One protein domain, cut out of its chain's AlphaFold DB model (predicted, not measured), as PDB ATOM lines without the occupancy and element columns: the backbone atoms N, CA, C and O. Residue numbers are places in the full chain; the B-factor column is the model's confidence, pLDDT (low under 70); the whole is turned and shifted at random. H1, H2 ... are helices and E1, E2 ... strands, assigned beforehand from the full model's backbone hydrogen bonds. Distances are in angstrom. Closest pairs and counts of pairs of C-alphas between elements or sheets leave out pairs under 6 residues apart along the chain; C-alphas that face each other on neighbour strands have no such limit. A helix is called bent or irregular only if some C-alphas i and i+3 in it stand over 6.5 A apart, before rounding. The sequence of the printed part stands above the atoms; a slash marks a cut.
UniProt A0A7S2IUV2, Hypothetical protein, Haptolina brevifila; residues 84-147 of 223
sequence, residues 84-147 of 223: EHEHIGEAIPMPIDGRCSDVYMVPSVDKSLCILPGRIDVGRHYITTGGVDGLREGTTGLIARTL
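This is residues 84 to 147 of the 223 residues of the protein "Hypothetical protein" of Haptolina brevifila (UniProt A0A7S2IUV2). This is a rod with little regular structure: a lobe of loops round the short strand E1 at one end, then helix H1 running lengthwise, with H2 folded back beside its far end. The printed part has 64 residues, 23 of them in named elements, in the order E1, H1, H2; the class is mostly helix. It is loose, with a radius of gyration of the C-alphas of 14.4 A and spans of 43 by 19 by 19 A.

H1, residues 117 to 129, is close to but not clearly touching H2, residues 139 to 145; their closest C-alphas, Ile 127 and Leu 142, are 7.2 A apart. They run opposite ways at 36 degrees, only just a steep tilt. E1, residues 113 to 115, meets H1 only through their tight link and is apart from H2. E1 pairs with no named strand, but residues 92 to 93 pair antiparallel with its residues 113 to 114, and 106 to 107 with 114 to 115. In H2 every O i to N i+4 pair is within hydrogen-bond range, in H1 7 of 9.

H1 measures 20.3 A from C-alpha 117 at (400.951, 354.662, 391.036) to C-alpha 129, and is irregular: C-alphas 118 and 121 are 8.4 A apart. H2 measures 10.0 A, ending with C-alpha 145 at (389.468, 361.089, 402.341); E1 measures 6.2 A.

The farthest C-alphas, Ile 96 and Gly 138, are 43.4 A apart. The printed part has no cut, neither link is long, and no printed residue is under 70 in pLDDT.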
ATOM      1  N   GLU A  84     408.636 348.817 402.759       77.94
ATOM      2  CA  GLU A  84     409.087 347.438 402.524       77.94
ATOM      3  C   GLU A  84     408.566 346.896 401.184       77.94
ATOM      4  O   GLU A  84     409.292 346.233 400.443       77.94
ATOM      5  N   HIS A  85     407.321 347.240 400.843       80.69
ATOM      6  CA  HIS A  85     406.679 346.858 399.592       80.69
ATOM      7  C   HIS A  85     405.920 348.044 398.989       80.69
ATOM      8  O   HIS A  85     404.994 348.576 399.602       80.69
ATOM      9  N   GLU A  86     406.286 348.446 397.770       80.69
ATOM     10  CA  GLU A  86     405.569 349.487 397.011       80.69
ATOM     11  C   GLU A  86     404.298 348.949 396.324       80.69
ATOM     12  O   GLU A  86     403.421 349.723 395.939       80.69
ATOM     13  N   HIS A  87     404.177 347.624 396.213       85.19
ATOM     14  CA  HIS A  87     403.119 346.903 395.503       85.19
ATOM     15  C   HIS A  87     402.510 345.791 396.376       85.19
ATOM     16  O   HIS A  87     403.092 345.389 397.381       85.19
ATOM     17  N   ILE A  88     401.361 345.239 395.978       80.25
ATOM     18  CA  ILE A  88     400.717 344.056 396.595       80.25
ATOM     19  C   ILE A  88     400.659 342.832 395.673       80.25
ATOM     20  O   ILE A  88     399.938 341.873 395.941       80.25
ATOM     21  N   GLY A  89     401.446 342.844 394.597       85.19
ATOM     22  CA  GLY A  89     401.620 341.706 393.685       85.19
ATOM     23  C   GLY A  89     401.299 342.030 392.228       85.19
ATOM     24  O   GLY A  89     401.448 341.174 391.365       85.19
ATOM     25  N   GLU A  90     400.890 343.266 391.949       87.94
ATOM     26  CA  GLU A  90     400.689 343.822 390.612       87.94
ATOM     27  C   GLU A  90     401.990 344.225 389.908       87.94
ATOM     28  O   GLU A  90     401.968 344.525 388.716       87.94
ATOM     29  N   ALA A  91     403.109 344.275 390.636       91.81
ATOM     30  CA  ALA A  91     404.379 344.705 390.077       91.81
ATOM     31  C   ALA A  91     404.900 343.739 389.013       91.81
ATOM     32  O   ALA A  91     404.842 342.518 389.165       91.81
ATOM     33  N   ILE A  92     405.484 344.310 387.964       95.00
ATOM     34  CA  ILE A  92     406.178 343.565 386.913       95.00
ATOM     35  C   ILE A  92     407.636 344.031 386.826       95.00
ATOM     36  O   ILE A  92     407.911 345.197 387.120       95.00
ATOM     37  N   PRO A  93     408.587 343.166 386.425       96.69
ATOM     38  CA  PRO A  93     409.985 343.563 386.260       96.69
ATOM     39  C   PRO A  93     410.154 344.749 385.306       96.69
ATOM     40  O   PRO A  93     409.512 344.795 384.254       96.69
ATOM     41  N   MET A  94     411.043 345.683 385.654       96.62
ATOM     42  CA  MET A  94     411.385 346.813 384.792       96.62
ATOM     43  C   MET A  94     412.027 346.325 383.479       96.62
ATOM     44  O   MET A  94     413.014 345.581 383.524       96.62
ATOM     45  N   PRO A  95     411.524 346.743 382.306       94.19
ATOM     46  CA  PRO A  95     412.166 346.433 381.033       94.19
ATOM     47  C   PRO A  95     413.531 347.126 380.866       94.19
ATOM     48  O   PRO A  95     413.817 348.156 381.475       94.19
ATOM     49  N   ILE A  96     414.385 346.577 379.995       94.69
ATOM     50  CA  ILE A  96     415.769 347.057 379.773       94.69
ATOM     51  C   ILE A  96     415.813 348.495 379.229       94.69
ATOM     52  O   ILE A  96     416.783 349.216 379.455       94.69
ATOM     53  N   ASP A  97     414.773 348.931 378.520       94.81
ATOM     54  CA  ASP A  97     414.667 350.293 377.985       94.81
ATOM     55  C   ASP A  97     414.339 351.350 379.063       94.81
ATOM     56  O   ASP A  97     414.321 352.549 378.767       94.81
ATOM     57  N   GLY A  98     414.099 350.916 380.307       91.38
ATOM     58  CA  GLY A  98     413.775 351.771 381.444       91.38
ATOM     59  C   GLY A  98     412.374 352.378 381.380       91.38
ATOM     60  O   GLY A  98     412.121 353.381 382.055       91.38
ATOM     61  N   ARG A  99     411.474 351.829 380.554       93.25
ATOM     62  CA  ARG A  99     410.090 352.295 380.420       93.25
ATOM     63  C   ARG A  99     409.117 351.175 380.745       93.25
ATOM     64  O   ARG A  99     409.257 350.050 380.281       93.25
ATOM     65  N   CYS A 100     408.080 351.506 381.506       93.44
ATOM     66  CA  CYS A 100     406.994 350.570 381.746       93.44
ATOM     67  C   CYS A 100     406.201 350.332 380.461       93.44
ATOM     68  O   CYS A 100     405.894 351.272 379.725       93.44
ATOM     69  N   SER A 101     405.903 349.062 380.183       91.69
ATOM     70  CA  SER A 101     405.193 348.636 378.974       91.69
ATOM     71  C   SER A 101     403.729 349.073 378.968       91.69
ATOM     72  O   SER A 101     403.175 349.346 377.903       91.69
ATOM     73  N   ASP A 102     403.112 349.154 380.146       90.81
ATOM     74  CA  ASP A 102     401.754 349.649 380.335       90.81
ATOM     75  C   ASP A 102     401.767 351.146 380.692       90.81
ATOM     76  O   ASP A 102     402.503 351.586 381.579       90.81
ATOM     77  N   VAL A 103     400.927 351.928 380.007       90.38
ATOM     78  CA  VAL A 103     400.797 353.387 380.180       90.38
ATOM     79  C   VAL A 103     400.263 353.796 381.554       90.38
ATOM     80  O   VAL A 103     400.380 354.962 381.928       90.38
ATOM     81  N   TYR A 104     399.664 352.864 382.296       88.00
ATOM     82  CA  TYR A 104     399.148 353.097 383.641       88.00
ATOM     83  C   TYR A 104     400.169 352.794 384.742       88.00
ATOM     84  O   TYR A 104     399.878 353.051 385.909       88.00
ATOM     85  N   MET A 105     401.344 352.259 384.401       90.25
ATOM     86  CA  MET A 105     402.387 351.916 385.369       90.25
ATOM     87  C   MET A 105     403.505 352.957 385.403       90.25
ATOM     88  O   MET A 105     403.825 353.603 384.404       90.25
ATOM     89  N   VAL A 106     404.130 353.094 386.570       91.38
ATOM     90  CA  VAL A 106     405.301 353.949 386.787       91.38
ATOM     91  C   VAL A 106     406.461 353.132 387.352       91.38
ATOM     92  O   VAL A 106     406.227 352.100 387.982       91.38
ATOM     93  N   PRO A 107     407.713 353.577 387.157       91.94
ATOM     94  CA  PRO A 107     408.851 352.989 387.848       91.94
ATOM     95  C   PRO A 107     408.718 353.068 389.370       91.94
ATOM     96  O   PRO A 107     408.334 354.115 389.894       91.94
ATOM     97  N   SER A 108     409.091 351.986 390.056       89.50
ATOM     98  CA  SER A 108     409.346 351.972 391.501       89.50
ATOM     99  C   SER A 108     410.484 352.926 391.877       89.50
ATOM    100  O   SER A 108     411.253 353.369 391.011       89.50
ATOM    101  N   VAL A 109     410.627 353.237 393.171       86.12
ATOM    102  CA  VAL A 109     411.659 354.174 393.661       86.12
ATOM    103  C   VAL A 109     413.071 353.717 393.276       86.12
ATOM    104  O   VAL A 109     413.890 354.522 392.827       86.12
ATOM    105  N   ASP A 110     413.343 352.418 393.387       89.94
ATOM    106  CA  ASP A 110     414.615 351.788 393.012       89.94
ATOM    107  C   ASP A 110     414.747 351.494 391.504       89.94
ATOM    108  O   ASP A 110     415.803 351.052 391.047       89.94
ATOM    109  N   LYS A 111     413.690 351.760 390.724       92.00
ATOM    110  CA  LYS A 111     413.578 351.481 389.284       92.00
ATOM    111  C   LYS A 111     413.765 350.005 388.913       92.00
ATOM    112  O   LYS A 111     414.117 349.713 387.770       92.00
ATOM    113  N   SER A 112     413.533 349.078 389.839       93.88
ATOM    114  CA  SER A 112     413.605 347.637 389.563       93.88
ATOM    115  C   SER A 112     412.283 347.062 389.043       93.88
ATOM    116  O   SER A 112     412.279 346.053 388.331       93.88
ATOM    117  N   LEU A 113     411.165 347.728 389.338       95.06
ATOM    118  CA  LEU A 113     409.813 347.277 389.029       95.06
ATOM    119  C   LEU A 113     408.992 348.382 388.361       95.06
ATOM    120  O   LEU A 113     409.206 349.574 388.570       95.06
ATOM    121  N   CYS A 114     408.003 347.966 387.585       94.00
ATOM    122  CA  CYS A 114     406.880 348.794 387.177       94.00
ATOM    123  C   CYS A 114     405.701 348.495 388.094       94.00
ATOM    124  O   CYS A 114     405.332 347.332 388.264       94.00
ATOM    125  N   ILE A 115     405.117 349.539 388.674       91.50
ATOM    126  CA  ILE A 115     404.054 349.460 389.683       91.50
ATOM    127  C   ILE A 115     402.878 350.370 389.314       91.50
ATOM    128  O   ILE A 115     403.030 351.304 388.523       91.50
ATOM    129  N   LEU A 116     401.696 350.122 389.886       88.25
ATOM    130  CA  LEU A 116     400.565 351.041 389.746       88.25
ATOM    131  C   LEU A 116     400.743 352.241 390.698       88.25
ATOM    132  O   LEU A 116     400.856 352.050 391.912       88.25
ATOM    133  N   PRO A 117     400.748 353.491 390.195       83.75
ATOM    134  CA  PRO A 117     400.951 354.662 391.036       83.75
ATOM    135  C   PRO A 117     399.771 354.887 391.984       83.75
ATOM    136  O   PRO A 117     398.614 354.616 391.659       83.75
ATOM    137  N   GLY A 118     400.066 355.451 393.158       74.50
ATOM    138  CA  GLY A 118     399.055 355.976 394.082       74.50
ATOM    139  C   GLY A 118     398.106 354.932 394.671       74.50
ATOM    140  O   GLY A 118     397.067 355.314 395.205       74.50
ATOM    141  N   ARG A 119     398.437 353.637 394.558       79.06
ATOM    142  CA  ARG A 119     397.650 352.516 395.093       79.06
ATOM    143  C   ARG A 119     396.160 352.604 394.736       79.06
ATOM    144  O   ARG A 119     395.268 352.387 395.560       79.06
ATOM    145  N   ILE A 120     395.887 352.961 393.476       75.38
ATOM    146  CA  ILE A 120     394.528 353.070 392.921       75.38
ATOM    147  C   ILE A 120     393.785 351.732 393.025       75.38
ATOM    148  O   ILE A 120     392.569 351.715 393.197       75.38
ATOM    149  N   ASP A 121     394.507 350.615 392.962       71.31
ATOM    150  CA  ASP A 121     394.026 349.262 393.242       71.31
ATOM    151  C   ASP A 121     393.399 349.153 394.642       71.31
ATOM    152  O   ASP A 121     392.255 348.710 394.769       71.31
ATOM    153  N   VAL A 122     394.092 349.640 395.677       76.69
ATOM    154  CA  VAL A 122     393.601 349.664 397.063       76.69
ATOM    155  C   VAL A 122     392.412 350.598 397.183       76.69
ATOM    156  O   VAL A 122     391.381 350.206 397.727       76.69
ATOM    157  N   GLY A 123     392.516 351.810 396.631       77.25
ATOM    158  CA  GLY A 123     391.415 352.773 396.635       77.25
ATOM    159  C   GLY A 123     390.158 352.202 395.974       77.25
ATOM    160  O   GLY A 123     389.068 352.256 396.542       77.25
ATOM    161  N   ARG A 124     390.307 351.566 394.807       77.38
ATOM    162  CA  ARG A 124     389.218 350.887 394.092       77.38
ATOM    163  C   ARG A 124     388.653 349.731 394.905       77.38
ATOM    164  O   ARG A 124     387.432 349.584 394.946       77.38
ATOM    165  N   HIS A 125     389.498 348.916 395.533       77.12
ATOM    166  CA  HIS A 125     389.042 347.844 396.411       77.12
ATOM    167  C   HIS A 125     388.188 348.423 397.544       77.12
ATOM    168  O   HIS A 125     387.021 348.071 397.650       77.12
ATOM    169  N   TYR A 126     388.680 349.420 398.279       78.88
ATOM    170  CA  TYR A 126     387.909 350.091 399.331       78.88
ATOM    171  C   TYR A 126     386.572 350.658 398.839       78.88
ATOM    172  O   TYR A 126     385.540 350.418 399.461       78.88
ATOM    173  N   ILE A 127     386.556 351.339 397.690       80.44
ATOM    174  CA  ILE A 127     385.327 351.900 397.107       80.44
ATOM    175  C   ILE A 127     384.325 350.798 396.734       80.44
ATOM    176  O   ILE A 127     383.120 350.949 396.931       80.44
ATOM    177  N   THR A 128     384.800 349.694 396.156       79.75
ATOM    178  CA  THR A 128     383.922 348.666 395.581       79.75
ATOM    179  C   THR A 128     383.505 347.604 396.588       79.75
ATOM    180  O   THR A 128     382.363 347.148 396.542       79.75
ATOM    181  N   THR A 129     384.374 347.210 397.512       79.25
ATOM    182  CA  THR A 129     384.122 346.127 398.473       79.25
ATOM    183  C   THR A 129     383.907 346.631 399.894       79.25
ATOM    184  O   THR A 129     383.305 345.907 400.673       79.25
ATOM    185  N   GLY A 130     384.313 347.862 400.222       74.56
ATOM    186  CA  GLY A 130     384.379 348.347 401.605       74.56
ATOM    187  C   GLY A 130     385.686 347.981 402.320       74.56
ATOM    188  O   GLY A 130     385.761 348.055 403.544       74.56
ATOM    189  N   GLY A 131     386.713 347.561 401.574       76.44
ATOM    190  CA  GLY A 131     388.005 347.165 402.131       76.44
ATOM    191  C   GLY A 131     387.960 345.784 402.785       76.44
ATOM    192  O   GLY A 131     387.061 344.989 402.513       76.44
ATOM    193  N   VAL A 132     388.934 345.508 403.656       70.06
ATOM    194  CA  VAL A 132     389.071 344.208 404.343       70.06
ATOM    195  C   VAL A 132     387.855 343.899 405.222       70.06
ATOM    196  O   VAL A 132     387.391 342.764 405.249       70.06
ATOM    197  N   ASP A 133     387.291 344.916 405.877       70.69
ATOM    198  CA  ASP A 133     386.128 344.769 406.760       70.69
ATOM    199  C   ASP A 133     384.779 344.794 406.016       70.69
ATOM    200  O   ASP A 133     383.722 344.665 406.636       70.69
ATOM    201  N   GLY A 134     384.776 345.016 404.697       74.88
ATOM    202  CA  GLY A 134     383.542 345.163 403.920       74.88
ATOM    203  C   GLY A 134     382.699 346.393 404.293       74.88
ATOM    204  O   GLY A 134     381.521 346.480 403.934       74.88
ATOM    205  N   LEU A 135     383.278 347.357 405.015       74.50
ATOM    206  CA  LEU A 135     382.605 348.567 405.475       74.50
ATOM    207  C   LEU A 135     382.535 349.586 404.337       74.50
ATOM    208  O   LEU A 135     383.436 350.394 404.118       74.50
ATOM    209  N   ARG A 136     381.440 349.539 403.579       76.81
ATOM    210  CA  ARG A 136     381.183 350.508 402.510       76.81
ATOM    211  C   ARG A 136     380.814 351.870 403.093       76.81
ATOM    212  O   ARG A 136     379.763 352.032 403.710       76.81
ATOM    213  N   GLU A 137     381.655 352.861 402.835       74.75
ATOM    214  CA  GLU A 137     381.354 354.267 403.089       74.75
ATOM    215  C   GLU A 137     380.590 354.894 401.911       74.75
ATOM    216  O   GLU A 137     380.689 354.457 400.763       74.75
ATOM    217  N   GLY A 138     379.827 355.957 402.185       81.75
ATOM    218  CA  GLY A 138     379.211 356.753 401.125       81.75
ATOM    219  C   GLY A 138     380.270 357.434 400.251       81.75
ATOM    220  O   GLY A 138     381.314 357.860 400.745       81.75
ATOM    221  N   THR A 139     379.985 357.600 398.957       80.31
ATOM    222  CA  THR A 139     380.918 358.180 397.972       80.31
ATOM    223  C   THR A 139     381.484 359.534 398.406       80.31
ATOM    224  O   THR A 139     382.672 359.785 398.233       80.31
ATOM    225  N   THR A 140     380.669 360.389 399.029       81.25
ATOM    226  CA  THR A 140     381.112 361.686 399.564       81.25
ATOM    227  C   THR A 140     382.165 361.537 400.664       81.25
ATOM    228  O   THR A 140     383.138 362.285 400.670       81.25
ATOM    229  N   GLY A 141     382.006 360.562 401.567       81.31
ATOM    230  CA  GLY A 141     382.976 360.284 402.632       81.31
ATOM    231  C   GLY A 141     384.298 359.759 402.076       81.31
ATOM    232  O   GLY A 141     385.361 360.241 402.462       81.31
ATOM    233  N   LEU A 142     384.224 358.860 401.091       78.75
ATOM    234  CA  LEU A 142     385.400 358.327 400.401       78.75
ATOM    235  C   LEU A 142     386.181 359.432 399.682       78.75
ATOM    236  O   LEU A 142     387.385 359.551 399.886       78.75
ATOM    237  N   ILE A 143     385.502 360.285 398.906       80.56
ATOM    238  CA  ILE A 143     386.133 361.406 398.186       80.56
ATOM    239  C   ILE A 143     386.760 362.412 399.157       80.56
ATOM    240  O   ILE A 143     387.860 362.901 398.912       80.56
ATOM    241  N   ALA A 144     386.113 362.696 400.289       82.88
ATOM    242  CA  ALA A 144     386.681 363.588 401.299       82.88
ATOM    243  C   ALA A 144     388.015 363.064 401.874       82.88
ATOM    244  O   ALA A 144     388.800 363.846 402.401       82.88
ATOM    245  N   ARG A 145     388.294 361.761 401.761       79.69
ATOM    246  CA  ARG A 145     389.468 361.089 402.341       79.69
ATOM    247  C   ARG A 145     390.556 360.746 401.324       79.69
ATOM    248  O   ARG A 145     391.612 360.267 401.723       79.69
ATOM    249  N   THR A 146     390.340 360.967 400.022       75.00
ATOM    250  CA  THR A 146     391.254 360.454 398.980       75.00
ATOM    251  C   THR A 146     392.639 361.086 398.987       75.00
ATOM    252  O   THR A 146     393.587 360.463 398.521       75.00
ATOM    253  N   LEU A 147     392.769 362.327 399.456       78.19
ATOM    254  CA  LEU A 147     394.037 363.047 399.428       78.19
ATOM    255  C   LEU A 147     394.191 363.857 400.706       78.19
ATOM    256  O   LEU A 147     393.374 364.727 400.991       78.19
TER     257      LEU A 147